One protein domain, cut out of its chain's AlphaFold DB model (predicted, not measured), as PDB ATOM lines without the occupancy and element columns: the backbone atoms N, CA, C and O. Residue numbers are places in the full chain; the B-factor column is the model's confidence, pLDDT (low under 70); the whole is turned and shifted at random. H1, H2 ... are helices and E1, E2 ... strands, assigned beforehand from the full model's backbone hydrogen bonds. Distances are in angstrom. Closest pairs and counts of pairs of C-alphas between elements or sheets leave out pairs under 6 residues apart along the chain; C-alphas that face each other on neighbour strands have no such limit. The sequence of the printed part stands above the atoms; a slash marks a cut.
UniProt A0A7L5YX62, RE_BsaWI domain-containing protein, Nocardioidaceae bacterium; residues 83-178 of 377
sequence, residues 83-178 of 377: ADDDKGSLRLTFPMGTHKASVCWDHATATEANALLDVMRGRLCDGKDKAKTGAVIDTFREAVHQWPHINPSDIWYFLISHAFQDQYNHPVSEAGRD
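Overview. This is residues 83 to 178 of the 377 residues of the protein "RE_BsaWI domain-containing protein" of Nocardioidaceae bacterium (UniProt A0A7L5YX62). A strongly twisted three-stranded sheet, E1 E2 E3, has the helices H1 and H3 over one of its faces, and H2 packs on both of them on the side away from the sheet. H1 meets the sheet with residues 110 to 114 and runs on beyond it, while H3 crosses slantwise over E2 and E3; a tail without named elements, residues 166 to 178, follows H3. The 96 printed residues hold three named strands and then three named helices, in the order E1 E2 E3 H1 H2 H3; the sheet is antiparallel in the order E1 - E2 - E3, and the class is mixed, helices and strands. The whole is compact, with a radius of gyration of the C-alphas of 13.3 A and spans of 38 by 33 by 21 A.

Arrangement. E1, residues 83 to 86, and E2, residues 89 to 96, form a hairpin at 134 degrees, with N 84 and O 91 within hydrogen-bond range at 2.9 A. E2 and E3, residues 99 to 106, form a second hairpin at 158 degrees, with N 92 and O 103 at 2.9 A. The three strands are a meander, each the antiparallel neighbour of the one before; the sheet is only just strongly twisted, its C-alphas up to 4.4 A off the best plane. H1, residues 110 to 125, is on the sheet at a height of 12.0 A and runs along the strands, at 3 degrees to E1 on the local plane; the closest C-alphas of the two are those of Asp 84 and Ala 110, 5.0 A apart. H2, residues 131 to 146, is not on the sheet. H1 and H2 touch as a helical hairpin, opposite ways at a shallow tilt of 23 degrees, their closest C-alphas being those of Met 120 and Ala 135, 4.7 A apart. H3, residues 152 to 165, is on the same face as H1 at a height of 10.3 A, over E2 and E3, slantwise at 53 degrees to E2 on the local plane; helices on one face of a sheet make two layers. H2 and H3 touch as another helical hairpin, opposite ways at a steep tilt of 39 degrees, with the C-alphas of Val 144 and Pro 152 closest at 6.5 A. H1 and H3 are close but not clearly touching, with the C-alphas of Leu 117 and Ala 163 at 7.2 A. Every O i to N i+4 pair is within hydrogen-bond range in H1 and H2, and 7 of 10 are in H3.

Along the chain. E1 begins at C-alpha 83, (-5.181, 3.362, -25.854). E2 is 20.9 A long and E3 22.2 A. H1 starts at C-alpha 110, (-5.715, 0.004, -29.777); H1 and H2 are each 22.0 A long. H3, 18.4 A long, ends at C-alpha 165, (-11.460, 16.164, -23.458).

Size, cuts and confidence. The C-alphas of Lys 87 and Asp 129 are the farthest apart, at 40.7 A. The printed part has no cut, and the five links between named elements are tight. The mean pLDDT of the printed part is 94.9, and residue 129 is under 70.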
ATOM      1  N   ALA A  83      -4.642   4.649 -25.437       96.56
ATOM      2  CA  ALA A  83      -5.181   3.362 -25.854       96.56
ATOM      3  C   ALA A  83      -4.018   2.433 -26.211       96.56
ATOM      4  O   ALA A  83      -3.265   2.739 -27.135       96.56
ATOM      5  N   ASP A  84      -3.908   1.314 -25.501       96.12
ATOM      6  CA  ASP A  84      -2.839   0.328 -25.656       96.12
ATOM      7  C   ASP A  84      -3.424  -1.078 -25.837       96.12
ATOM      8  O   ASP A  84      -4.496  -1.392 -25.317       96.12
ATOM      9  N   ASP A  85      -2.709  -1.937 -26.563       96.88
ATOM     10  CA  ASP A  85      -3.038  -3.360 -26.644       96.88
ATOM     11  C   ASP A  85      -2.442  -4.094 -25.434       96.88
ATOM     12  O   ASP A  85      -1.230  -4.084 -25.215       96.88
ATOM     13  N   ASP A  86      -3.281  -4.786 -24.665       95.31
ATOM     14  CA  ASP A  86      -2.871  -5.654 -23.563       95.31
ATOM     15  C   ASP A  86      -3.433  -7.061 -23.774       95.31
ATOM     16  O   ASP A  86      -4.609  -7.327 -23.545       95.31
ATOM     17  N   LYS A  87      -2.576  -7.978 -24.240       92.94
ATOM     18  CA  LYS A  87      -2.890  -9.412 -24.415       92.94
ATOM     19  C   LYS A  87      -4.143  -9.697 -25.264       92.94
ATOM     20  O   LYS A  87      -4.825 -10.691 -25.039       92.94
ATOM     21  N   GLY A  88      -4.401  -8.870 -26.279       90.88
ATOM     22  CA  GLY A  88      -5.572  -9.006 -27.158       90.88
ATOM     23  C   GLY A  88      -6.832  -8.297 -26.651       90.88
ATOM     24  O   GLY A  88      -7.903  -8.487 -27.229       90.88
ATOM     25  N   SER A  89      -6.691  -7.486 -25.602       97.12
ATOM     26  CA  SER A  89      -7.711  -6.580 -25.088       97.12
ATOM     27  C   SER A  89      -7.248  -5.130 -25.245       97.12
ATOM     28  O   SER A  89      -6.051  -4.837 -25.221       97.12
ATOM     29  N   LEU A  90      -8.197  -4.209 -25.368       98.31
ATOM     30  CA  LEU A  90      -7.938  -2.776 -25.404       98.31
ATOM     31  C   LEU A  90      -7.854  -2.263 -23.974       98.31
ATOM     32  O   LEU A  90      -8.834  -2.333 -23.233       98.31
ATOM     33  N   ARG A  91      -6.714  -1.694 -23.598       98.31
ATOM     34  CA  ARG A  91      -6.542  -0.965 -22.342       98.31
ATOM     35  C   ARG A  91      -6.661   0.529 -22.612       98.31
ATOM     36  O   ARG A  91      -5.871   1.097 -23.359       98.31
ATOM     37  N   LEU A  92      -7.626   1.172 -21.968       98.31
ATOM     38  CA  LEU A  92      -7.750   2.626 -21.949       98.31
ATOM     39  C   LEU A  92      -7.200   3.158 -20.635       98.31
ATOM     40  O   LEU A  92      -7.616   2.690 -19.579       98.31
ATOM     41  N   THR A  93      -6.320   4.154 -20.699       97.25
ATOM     42  CA  THR A  93      -5.744   4.829 -19.528       97.25
ATOM     43  C   THR A  93      -6.062   6.323 -19.565       97.25
ATOM     44  O   THR A  93      -5.857   6.972 -20.590       97.25
ATOM     45  N   PHE A  94      -6.556   6.880 -18.458       96.12
ATOM     46  CA  PHE A  94      -7.013   8.275 -18.372       96.12
ATOM     47  C   PHE A  94      -6.951   8.822 -16.930       96.12
ATOM     48  O   PHE A  94      -6.927   8.049 -15.966       96.12
ATOM     49  N   PRO A  95      -6.929  10.155 -16.731       93.25
ATOM     50  CA  PRO A  95      -6.926  10.740 -15.396       93.25
ATOM     51  C   PRO A  95      -8.314  10.653 -14.745       93.25
ATOM     52  O   PRO A  95      -9.327  11.029 -15.342       93.25
ATOM     53  N   MET A  96      -8.367  10.212 -13.485       92.50
ATOM     54  CA  MET A  96      -9.600  10.161 -12.697       92.50
ATOM     55  C   MET A  96      -9.336  10.471 -11.218       92.50
ATOM     56  O   MET A  96      -8.969   9.605 -10.421       92.50
ATOM     57  N   GLY A  97      -9.558  11.727 -10.823       89.50
ATOM     58  CA  GLY A  97      -9.206  12.192  -9.479       89.50
ATOM     59  C   GLY A  97      -7.693  12.131  -9.271       89.50
ATOM     60  O   GLY A  97      -6.947  12.700 -10.058       89.50
ATOM     61  N   THR A  98      -7.245  11.424  -8.234       85.38
ATOM     62  CA  THR A  98      -5.819  11.195  -7.936       85.38
ATOM     63  C   THR A  98      -5.245   9.959  -8.633       85.38
ATOM     64  O   THR A  98      -4.115   9.573  -8.353       85.38
ATOM     65  N   HIS A  99      -6.022   9.288  -9.486       88.88
ATOM     66  CA  HIS A  99      -5.621   8.039 -10.125       88.88
ATOM     67  C   HIS A  99      -5.321   8.241 -11.609       88.88
ATOM     68  O   HIS A  99      -6.064   8.921 -12.322       88.88
ATOM     69  N   LYS A 100      -4.285   7.547 -12.087       91.25
ATOM     70  CA  LYS A 100      -4.145   7.157 -13.492       91.25
ATOM     71  C   LYS A 100      -4.981   5.892 -13.688       91.25
ATOM     72  O   LYS A 100      -4.505   4.781 -13.467       91.25
ATOM     73  N   ALA A 101      -6.267   6.094 -13.941       96.06
ATOM     74  CA  ALA A 101      -7.242   5.023 -14.034       96.06
ATOM     75  C   ALA A 101      -7.073   4.250 -15.341       96.06
ATOM     76  O   ALA A 101      -6.664   4.821 -16.352       96.06
ATOM     77  N   SER A 102      -7.431   2.968 -15.324       97.69
ATOM     78  CA  SER A 102      -7.485   2.150 -16.526       97.69
ATOM     79  C   SER A 102      -8.695   1.224 -16.555       97.69
ATOM     80  O   SER A 102      -9.127   0.721 -15.519       97.69
ATOM     81  N   VAL A 103      -9.229   0.991 -17.752       98.12
ATOM     82  CA  VAL A 103     -10.248  -0.033 -18.025       98.12
ATOM     83  C   VAL A 103      -9.776  -0.903 -19.182       98.12
ATOM     84  O   VAL A 103      -9.090  -0.417 -20.080       98.12
ATOM     85  N   CYS A 104     -10.124  -2.187 -19.148       98.06
ATOM     86  CA  CYS A 104      -9.762  -3.147 -20.187       98.06
ATOM     87  C   CYS A 104     -11.025  -3.696 -20.851       98.06
ATOM     88  O   CYS A 104     -11.965  -4.081 -20.154       98.06
ATOM     89  N   TRP A 105     -11.037  -3.737 -22.180       98.25
ATOM     90  CA  TRP A 105     -12.123  -4.288 -22.981       98.25
ATOM     91  C   TRP A 105     -11.613  -5.435 -23.839       98.25
ATOM     92  O   TRP A 105     -10.789  -5.247 -24.735       98.25
ATOM     93  N   ASP A 106     -12.115  -6.630 -23.556       97.31
ATOM     94  CA  ASP A 106     -11.769  -7.823 -24.316       97.31
ATOM     95  C   ASP A 106     -12.304  -7.729 -25.747       97.31
ATOM     96  O   ASP A 106     -13.377  -7.171 -25.995       97.31
ATOM     97  N   HIS A 107     -11.557  -8.300 -26.695       96.12
ATOM     98  CA  HIS A 107     -11.913  -8.312 -28.120       96.12
ATOM     99  C   HIS A 107     -12.077  -6.916 -28.745       96.12
ATOM    100  O   HIS A 107     -12.819  -6.750 -29.711       96.12
ATOM    101  N   ALA A 108     -11.375  -5.929 -28.201       97.81
ATOM    102  CA  ALA A 108     -11.138  -4.631 -28.812       97.81
ATOM    103  C   ALA A 108      -9.624  -4.393 -28.866       97.81
ATOM    104  O   ALA A 108      -8.884  -4.963 -28.064       97.81
ATOM    105  N   THR A 109      -9.153  -3.558 -29.791       98.06
ATOM    106  CA  THR A 109      -7.713  -3.258 -29.932       98.06
ATOM    107  C   THR A 109      -7.421  -1.759 -29.961       98.06
ATOM    108  O   THR A 109      -8.284  -0.935 -30.284       98.06
ATOM    109  N   ALA A 110      -6.176  -1.380 -29.675       97.56
ATOM    110  CA  ALA A 110      -5.715   0.004 -29.777       97.56
ATOM    111  C   ALA A 110      -5.779   0.527 -31.218       97.56
ATOM    112  O   ALA A 110      -6.042   1.708 -31.440       97.56
ATOM    113  N   THR A 111      -5.580  -0.344 -32.210       97.75
ATOM    114  CA  THR A 111      -5.708   0.027 -33.629       97.75
ATOM    115  C   THR A 111      -7.137   0.459 -33.958       97.75
ATOM    116  O   THR A 111      -7.343   1.503 -34.577       97.75
ATOM    117  N   GLU A 112      -8.126  -0.300 -33.492       98.19
ATOM    118  CA  GLU A 112      -9.542   0.030 -33.657       98.19
ATOM    119  C   GLU A 112      -9.917   1.320 -32.925       98.19
ATOM    120  O   GLU A 112     -10.525   2.212 -33.516       98.19
ATOM    121  N   ALA A 113      -9.475   1.468 -31.672       98.12
ATOM    122  CA  ALA A 113      -9.689   2.695 -30.914       98.12
ATOM    123  C   ALA A 113      -9.118   3.918 -31.644       98.12
ATOM    124  O   ALA A 113      -9.787   4.942 -31.752       98.12
ATOM    125  N   ASN A 114      -7.908   3.818 -32.200       96.81
ATOM    126  CA  ASN A 114      -7.302   4.911 -32.957       96.81
ATOM    127  C   ASN A 114      -8.078   5.247 -34.238       96.81
ATOM    128  O   ASN A 114      -8.254   6.430 -34.527       96.81
ATOM    129  N   ALA A 115      -8.613   4.249 -34.952       97.81
ATOM    130  CA  ALA A 115      -9.470   4.486 -36.114       97.81
ATOM    131  C   ALA A 115     -10.749   5.261 -35.738       97.81
ATOM    132  O   ALA A 115     -11.128   6.206 -36.433       97.81
ATOM    133  N   LEU A 116     -11.368   4.941 -34.596       97.56
ATOM    134  CA  LEU A 116     -12.495   5.711 -34.052       97.56
ATOM    135  C   LEU A 116     -12.086   7.150 -33.710       97.56
ATOM    136  O   LEU A 116     -12.797   8.104 -34.028       97.56
ATOM    137  N   LEU A 117     -10.921   7.337 -33.084       97.06
ATOM    138  CA  LEU A 117     -10.417   8.676 -32.773       97.06
ATOM    139  C   LEU A 117     -10.120   9.494 -34.035       97.06
ATOM    140  O   LEU A 117     -10.292  10.713 -34.009       97.06
ATOM    141  N   ASP A 118      -9.740   8.860 -35.140       96.44
ATOM    142  CA  ASP A 118      -9.566   9.545 -36.421       96.44
ATOM    143  C   ASP A 118     -10.900  10.039 -36.999       96.44
ATOM    144  O   ASP A 118     -10.952  11.156 -37.524       96.44
ATOM    145  N   VAL A 119     -12.003   9.299 -36.808       96.19
ATOM    146  CA  VAL A 119     -13.363   9.791 -37.114       96.19
ATOM    147  C   VAL A 119     -13.671  11.046 -36.292       96.19
ATOM    148  O   VAL A 119     -14.102  12.064 -36.848       96.19
ATOM    149  N   MET A 120     -13.390  11.010 -34.983       97.38
ATOM    150  CA  MET A 120     -13.604  12.158 -34.098       97.38
ATOM    151  C   MET A 120     -12.791  13.376 -34.555       97.38
ATOM    152  O   MET A 120     -13.352  14.460 -34.734       97.38
ATOM    153  N   ARG A 121     -11.483  13.200 -34.769       96.44
ATOM    154  CA  ARG A 121     -10.553  14.261 -35.190       96.44
ATOM    155  C   ARG A 121     -10.948  14.855 -36.532       96.44
ATOM    156  O   ARG A 121     -11.003  16.077 -36.653       96.44
ATOM    157  N   GLY A 122     -11.262  14.010 -37.516       94.25
ATOM    158  CA  GLY A 122     -11.709  14.451 -38.836       94.25
ATOM    159  C   GLY A 122     -12.900  15.398 -38.717       94.25
ATOM    160  O   GLY A 122     -12.850  16.532 -39.186       94.25
ATOM    161  N   ARG A 123     -13.925  14.994 -37.956       94.81
ATOM    162  CA  ARG A 123     -15.108  15.829 -37.711       94.81
ATOM    163  C   ARG A 123     -14.822  17.102 -36.927       94.81
ATOM    164  O   ARG A 123     -15.390  18.139 -37.260       94.81
ATOM    165  N   LEU A 124     -13.969  17.052 -35.905       93.69
ATOM    166  CA  LEU A 124     -13.584  18.240 -35.135       93.69
ATOM    167  C   LEU A 124     -12.835  19.267 -35.999       93.69
ATOM    168  O   LEU A 124     -12.983  20.471 -35.776       93.69
ATOM    169  N   CYS A 125     -12.093  18.804 -37.004       89.44
ATOM    170  CA  CYS A 125     -11.311  19.632 -37.919       89.44
ATOM    171  C   CYS A 125     -12.074  20.097 -39.174       89.44
ATOM    172  O   CYS A 125     -11.567  20.952 -39.897       89.44
ATOM    173  N   ASP A 126     -13.300  19.618 -39.418       88.75
ATOM    174  CA  ASP A 126     -14.102  19.959 -40.610       88.75
ATOM    175  C   ASP A 126     -14.515  21.449 -40.690       88.75
ATOM    176  O   ASP A 126     -15.061  21.883 -41.706       88.75
ATOM    177  N   GLY A 127     -14.331  22.237 -39.622       75.00
ATOM    178  CA  GLY A 127     -14.633  23.679 -39.584       75.00
ATOM    179  C   GLY A 127     -16.123  24.041 -39.691       75.00
ATOM    180  O   GLY A 127     -16.469  25.215 -39.800       75.00
ATOM    181  N   LYS A 128     -17.015  23.045 -39.672       81.62
ATOM    182  CA  LYS A 128     -18.466  23.222 -39.810       81.62
ATOM    183  C   LYS A 128     -19.127  23.627 -38.496       81.62
ATOM    184  O   LYS A 128     -18.723  23.210 -37.407       81.62
ATOM    185  N   ASP A 129     -20.246  24.337 -38.613       68.88
ATOM    186  CA  ASP A 129     -21.166  24.528 -37.496       68.88
ATOM    187  C   ASP A 129     -21.572  23.170 -36.907       68.88
ATOM    188  O   ASP A 129     -21.936  22.241 -37.628       68.88
ATOM    189  N   LYS A 130     -21.522  23.056 -35.575       81.50
ATOM    190  CA  LYS A 130     -21.802  21.819 -34.816       81.50
ATOM    191  C   LYS A 130     -20.832  20.651 -35.061       81.50
ATOM    192  O   LYS A 130     -21.153  19.535 -34.653       81.50
ATOM    193  N   ALA A 131     -19.637  20.904 -35.604       89.31
ATOM    194  CA  ALA A 131     -18.563  19.911 -35.746       89.31
ATOM    195  C   ALA A 131     -18.355  19.054 -34.481       89.31
ATOM    196  O   ALA A 131     -18.304  17.835 -34.563       89.31
ATOM    197  N   LYS A 132     -18.358  19.678 -33.294       95.56
ATOM    198  CA  LYS A 132     -18.211  18.988 -31.999       95.56
ATOM    199  C   LYS A 132     -19.310  17.962 -31.720       95.56
ATOM    200  O   LYS A 132     -19.014  16.839 -31.336       95.56
ATOM    201  N   THR A 133     -20.575  18.338 -31.909       96.50
ATOM    202  CA  THR A 133     -21.705  17.425 -31.683       96.50
ATOM    203  C   THR A 133     -21.699  16.304 -32.718       96.50
ATOM    204  O   THR A 133     -21.873  15.151 -32.343       96.50
ATOM    205  N   GLY A 134     -21.430  16.621 -33.989       96.88
ATOM    206  CA  GLY A 134     -21.289  15.616 -35.047       96.88
ATOM    207  C   GLY A 134     -20.152  14.627 -34.781       96.88
ATOM    208  O   GLY A 134     -20.356  13.429 -34.907       96.88
ATOM    209  N   ALA A 135     -18.993  15.107 -34.318       97.69
ATOM    210  CA  ALA A 135     -17.858  14.261 -33.954       97.69
ATOM    211  C   ALA A 135     -18.220  13.243 -32.865       97.69
ATOM    212  O   ALA A 135     -17.898  12.066 -32.995       97.69
ATOM    213  N   VAL A 136     -18.924  13.678 -31.815       98.44
ATOM    214  CA  VAL A 136     -19.376  12.787 -30.736       98.44
ATOM    215  C   VAL A 136     -20.388  11.762 -31.253       98.44
ATOM    216  O   VAL A 136     -20.257  10.585 -30.936       98.44
ATOM    217  N   ILE A 137     -21.369  12.190 -32.057       98.12
ATOM    218  CA  ILE A 137     -22.398  11.302 -32.622       98.12
ATOM    219  C   ILE A 137     -21.766  10.225 -33.504       98.12
ATOM    220  O   ILE A 137     -22.020   9.041 -33.291       98.12
ATOM    221  N   ASP A 138     -20.956  10.637 -34.476       97.75
ATOM    222  CA  ASP A 138     -20.393   9.733 -35.477       97.75
ATOM    223  C   ASP A 138     -19.427   8.740 -34.827       97.75
ATOM    224  O   ASP A 138     -19.523   7.541 -35.069       97.75
ATOM    225  N   THR A 139     -18.565   9.215 -33.921       98.56
ATOM    226  CA  THR A 139     -17.609   8.339 -33.228       98.56
ATOM    227  C   THR A 139     -18.312   7.356 -32.299       98.56
ATOM    228  O   THR A 139     -17.944   6.187 -32.258       98.56
ATOM    229  N   PHE A 140     -19.334   7.798 -31.557       98.62
ATOM    230  CA  PHE A 140     -20.082   6.897 -30.680       98.62
ATOM    231  C   PHE A 140     -20.812   5.813 -31.478       98.62
ATOM    232  O   PHE A 140     -20.775   4.653 -31.082       98.62
ATOM    233  N   ARG A 141     -21.443   6.170 -32.606       97.62
ATOM    234  CA  ARG A 141     -22.127   5.205 -33.483       97.62
ATOM    235  C   ARG A 141     -21.184   4.171 -34.065       97.62
ATOM    236  O   ARG A 141     -21.526   2.993 -34.070       97.62
ATOM    237  N   GLU A 142     -20.025   4.612 -34.534       98.00
ATOM    238  CA  GLU A 142     -19.015   3.694 -35.048       98.00
ATOM    239  C   GLU A 142     -18.532   2.757 -33.934       98.00
ATOM    240  O   GLU A 142     -18.486   1.548 -34.126       98.00
ATOM    241  N   ALA A 143     -18.294   3.285 -32.728       98.31
ATOM    242  CA  ALA A 143     -17.835   2.489 -31.593       98.31
ATOM    243  C   ALA A 143     -18.842   1.409 -31.161       98.31
ATOM    244  O   ALA A 143     -18.452   0.264 -30.959       98.31
ATOM    245  N   VAL A 144     -20.135   1.737 -31.037       97.69
ATOM    246  CA  VAL A 144     -21.163   0.737 -30.675       97.69
ATOM    247  C   VAL A 144     -21.426  -0.264 -31.800       97.69
ATOM    248  O   VAL A 144     -21.772  -1.406 -31.521       97.69
ATOM    249  N   HIS A 145     -21.243   0.135 -33.063       96.81
ATOM    250  CA  HIS A 145     -21.330  -0.785 -34.195       96.81
ATOM    251  C   HIS A 145     -20.152  -1.763 -34.216       96.81
ATOM    252  O   HIS A 145     -20.337  -2.955 -34.458       96.81
ATOM    253  N   GLN A 146     -18.950  -1.256 -33.949       97.75
ATOM    254  CA  GLN A 146     -17.719  -2.030 -33.952       97.75
ATOM    255  C   GLN A 146     -17.602  -2.953 -32.734       97.75
ATOM    256  O   GLN A 146     -17.130  -4.082 -32.861       97.75
ATOM    257  N   TRP A 147     -18.061  -2.499 -31.566       97.94
ATOM    258  CA  TRP A 147     -17.981  -3.242 -30.310       97.94
ATOM    259  C   TRP A 147     -19.362  -3.432 -29.667       97.94
ATOM    260  O   TRP A 147     -19.622  -2.913 -28.577       97.94
ATOM    261  N   PRO A 148     -20.253  -4.213 -30.302       97.12
ATOM    262  CA  PRO A 148     -21.623  -4.400 -29.823       97.12
ATOM    263  C   PRO A 148     -21.699  -5.138 -28.478       97.12
ATOM    264  O   PRO A 148     -22.741  -5.122 -27.826       97.12
ATOM    265  N   HIS A 149     -20.617  -5.806 -28.062       96.69
ATOM    266  CA  HIS A 149     -20.504  -6.523 -26.790       96.69
ATOM    267  C   HIS A 149     -20.066  -5.637 -25.617       96.69
ATOM    268  O   HIS A 149     -20.192  -6.060 -24.467       96.69
ATOM    269  N   ILE A 150     -19.536  -4.439 -25.878       98.00
ATOM    270  CA  ILE A 150     -19.106  -3.511 -24.830       98.00
ATOM    271  C   ILE A 150     -20.309  -2.689 -24.374       98.00
ATOM    272  O   ILE A 150     -21.100  -2.202 -25.176       98.00
ATOM    273  N   ASN A 151     -20.422  -2.496 -23.060       98.31
ATOM    274  CA  ASN A 151     -21.440  -1.648 -22.452       98.31
ATOM    275  C   ASN A 151     -21.447  -0.240 -23.100       98.31
ATOM    276  O   ASN A 151     -20.462   0.493 -22.959       98.31
ATOM    277  N   PRO A 152     -22.545   0.195 -23.750       98.38
ATOM    278  CA  PRO A 152     -22.607   1.496 -24.422       98.38
ATOM    279  C   PRO A 152     -22.309   2.674 -23.485       98.38
ATOM    280  O   PRO A 152     -21.698   3.665 -23.891       98.38
ATOM    281  N   SER A 153     -22.682   2.556 -22.206       98.50
ATOM    282  CA  SER A 153     -22.342   3.557 -21.190       98.50
ATOM    283  C   SER A 153     -20.835   3.654 -20.925       98.50
ATOM    284  O   SER A 153     -20.330   4.754 -20.699       98.50
ATOM    285  N   ASP A 154     -20.098   2.543 -21.007       98.62
ATOM    286  CA  ASP A 154     -18.637   2.527 -20.849       98.62
ATOM    287  C   ASP A 154     -17.942   3.137 -22.060       98.62
ATOM    288  O   ASP A 154     -17.031   3.947 -21.886       98.62
ATOM    289  N   ILE A 155     -18.424   2.853 -23.275       98.69
ATOM    290  CA  ILE A 155     -17.964   3.533 -24.495       98.69
ATOM    291  C   ILE A 155     -18.162   5.046 -24.350       98.69
ATOM    292  O   ILE A 155     -17.231   5.827 -24.557       98.69
ATOM    293  N   TRP A 156     -19.360   5.476 -23.948       98.62
ATOM    294  CA  TRP A 156     -19.672   6.893 -23.765       98.62
ATOM    295  C   TRP A 156     -18.775   7.557 -22.713       98.62
ATOM    296  O   TRP A 156     -18.226   8.638 -22.945       98.62
ATOM    297  N   TYR A 157     -18.636   6.919 -21.549       98.06
ATOM    298  CA  TYR A 157     -17.976   7.503 -20.391       98.06
ATOM    299  C   TYR A 157     -16.451   7.392 -20.464       98.06
ATOM    300  O   TYR A 157     -15.780   8.418 -20.375       98.06
ATOM    301  N   PHE A 158     -15.895   6.198 -20.669       98.50
ATOM    302  CA  PHE A 158     -14.450   5.961 -20.595       98.50
ATOM    303  C   PHE A 158     -13.702   6.253 -21.899       98.50
ATOM    304  O   PHE A 158     -12.547   6.664 -21.840       98.50
ATOM    305  N   LEU A 159     -14.347   6.114 -23.065       98.62
ATOM    306  CA  LEU A 159     -13.723   6.436 -24.353       98.62
ATOM    307  C   LEU A 159     -14.143   7.815 -24.859       98.62
ATOM    308  O   LEU A 159     -13.322   8.726 -24.904       98.62
ATOM    309  N   ILE A 160     -15.412   7.994 -25.235       98.62
ATOM    310  CA  ILE A 160     -15.848   9.181 -25.988       98.62
ATOM    311  C   ILE A 160     -15.659  10.465 -25.176       98.62
ATOM    312  O   ILE A 160     -15.156  11.456 -25.709       98.62
ATOM    313  N   SER A 161     -16.014  10.457 -23.887       98.12
ATOM    314  CA  SER A 161     -15.882  11.652 -23.046       98.12
ATOM    315  C   SER A 161     -14.423  12.066 -22.820       98.12
ATOM    316  O   SER A 161     -14.116  13.260 -22.862       98.12
ATOM    317  N   HIS A 162     -13.522  11.102 -22.617       98.19
ATOM    318  CA  HIS A 162     -12.097  11.360 -22.402       98.19
ATOM    319  C   HIS A 162     -11.396  11.723 -23.712       98.19
ATOM    320  O   HIS A 162     -10.646  12.695 -23.757       98.19
ATOM    321  N   ALA A 163     -11.720  11.035 -24.805       98.06
ATOM    322  CA  ALA A 163     -11.258  11.384 -26.141       98.06
ATOM    323  C   ALA A 163     -11.643  12.819 -26.518       98.06
ATOM    324  O   ALA A 163     -10.814  13.570 -27.028       98.06
ATOM    325  N   PHE A 164     -12.874  13.237 -26.224       98.00
ATOM    326  CA  PHE A 164     -13.301  14.610 -26.478       98.00
ATOM    327  C   PHE A 164     -12.578  15.628 -25.583       98.00
ATOM    328  O   PHE A 164     -12.400  16.772 -25.986       98.00
ATOM    329  N   GLN A 165     -12.182  15.264 -24.365       97.00
ATOM    330  CA  GLN A 165     -11.460  16.164 -23.458       97.00
ATOM    331  C   GLN A 165      -9.952  16.220 -23.733       97.00
ATOM    332  O   GLN A 165      -9.275  17.120 -23.238       97.00
ATOM    333  N   ASP A 166      -9.432  15.311 -24.556       95.69
ATOM    334  CA  ASP A 166      -8.059  15.352 -25.038       95.69
ATOM    335  C   ASP A 166      -7.861  16.503 -26.032       95.69
ATOM    336  O   ASP A 166      -8.338  16.460 -27.169       95.69
ATOM    337  N   GLN A 167      -7.110  17.527 -25.619       92.50
ATOM    338  CA  GLN A 167      -6.829  18.710 -26.434       92.50
ATOM    339  C   GLN A 167      -6.215  18.391 -27.800       92.50
ATOM    340  O   GLN A 167      -6.451  19.125 -28.757       92.50
ATOM    341  N   TYR A 168      -5.483  17.283 -27.922       92.38
ATOM    342  CA  TYR A 168      -4.814  16.902 -29.165       92.38
ATOM    343  C   TYR A 168      -5.738  16.199 -30.163       92.38
ATOM    344  O   TYR A 168      -5.315  15.893 -31.276       92.38
ATOM    345  N   ASN A 169      -6.998  15.951 -29.795       94.94
ATOM    346  CA  ASN A 169      -8.029  15.553 -30.751       94.94
ATOM    347  C   ASN A 169      -8.728  16.763 -31.400       94.94
ATOM    348  O   ASN A 169      -9.482  16.586 -32.355       94.94
ATOM    349  N   HIS A 170      -8.478  17.986 -30.914       94.25
ATOM    350  CA  HIS A 170      -9.069  19.223 -31.438       94.25
ATOM    351  C   HIS A 170      -8.089  19.983 -32.338       94.25
ATOM    352  O   HIS A 170      -6.872  19.849 -32.189       94.25
ATOM    353  N   PRO A 171      -8.589  20.835 -33.253       92.62
ATOM    354  CA  PRO A 171      -7.727  21.745 -33.992       92.62
ATOM    355  C   PRO A 171      -7.027  22.730 -33.047       92.62
ATOM    356  O   PRO A 171      -7.586  23.154 -32.035       92.62
ATOM    357  N   VAL A 172      -5.830  23.181 -33.434       90.62
ATOM    358  CA  VAL A 172      -5.011  24.127 -32.650       90.62
ATOM    359  C   VAL A 172      -5.748  25.424 -32.279       90.62
ATOM    360  O   VAL A 172      -5.462  26.025 -31.250       90.62
ATOM    361  N   SER A 173      -6.745  25.842 -33.066       89.25
ATOM    362  CA  SER A 173      -7.596  27.005 -32.775       89.25
ATOM    363  C   SER A 173      -8.435  26.865 -31.496       89.25
ATOM    364  O   SER A 173      -8.969  27.854 -30.998       89.25
ATOM    365  N   GLU A 174      -8.580  25.646 -30.976       89.19
ATOM    366  CA  GLU A 174      -9.280  25.337 -29.728       89.19
ATOM    367  C   GLU A 174      -8.309  25.090 -28.555       89.19
ATOM    368  O   GLU A 174      -8.764  24.776 -27.454       89.19
ATOM    369  N   ALA A 175      -6.993  25.247 -28.757       86.75
ATOM    370  CA  ALA A 175      -5.992  25.042 -27.711       86.75
ATOM    371  C   ALA A 175      -6.251  25.933 -26.481       86.75
ATOM    372  O   ALA A 175      -6.630  27.101 -26.601       86.75
ATOM    373  N   GLY A 176      -6.055  25.369 -25.286       83.94
ATOM    374  CA  GLY A 176      -6.264  26.064 -24.009       83.94
ATOM    375  C   GLY A 176      -7.729  26.289 -23.613       83.94
ATOM    376  O   GLY A 176      -7.991  26.916 -22.588       83.94
ATOM    377  N   ARG A 177      -8.704  25.796 -24.389       90.06
ATOM    378  CA  ARG A 177     -10.117  25.858 -23.993       90.06
ATOM    379  C   ARG A 177     -10.451  24.837 -22.912       90.06
ATOM    380  O   ARG A 177      -9.904  23.740 -22.874       90.06
ATOM    381  N   ASP A 178     -11.442  25.176 -22.091       94.00
ATOM    382  CA  ASP A 178     -12.035  24.246 -21.130       94.00
ATOM    383  C   ASP A 178     -12.921  23.217 -21.860       94.00
ATOM    384  O   ASP A 178     -14.130  23.400 -22.075       94.00
TER     385      ASP A 178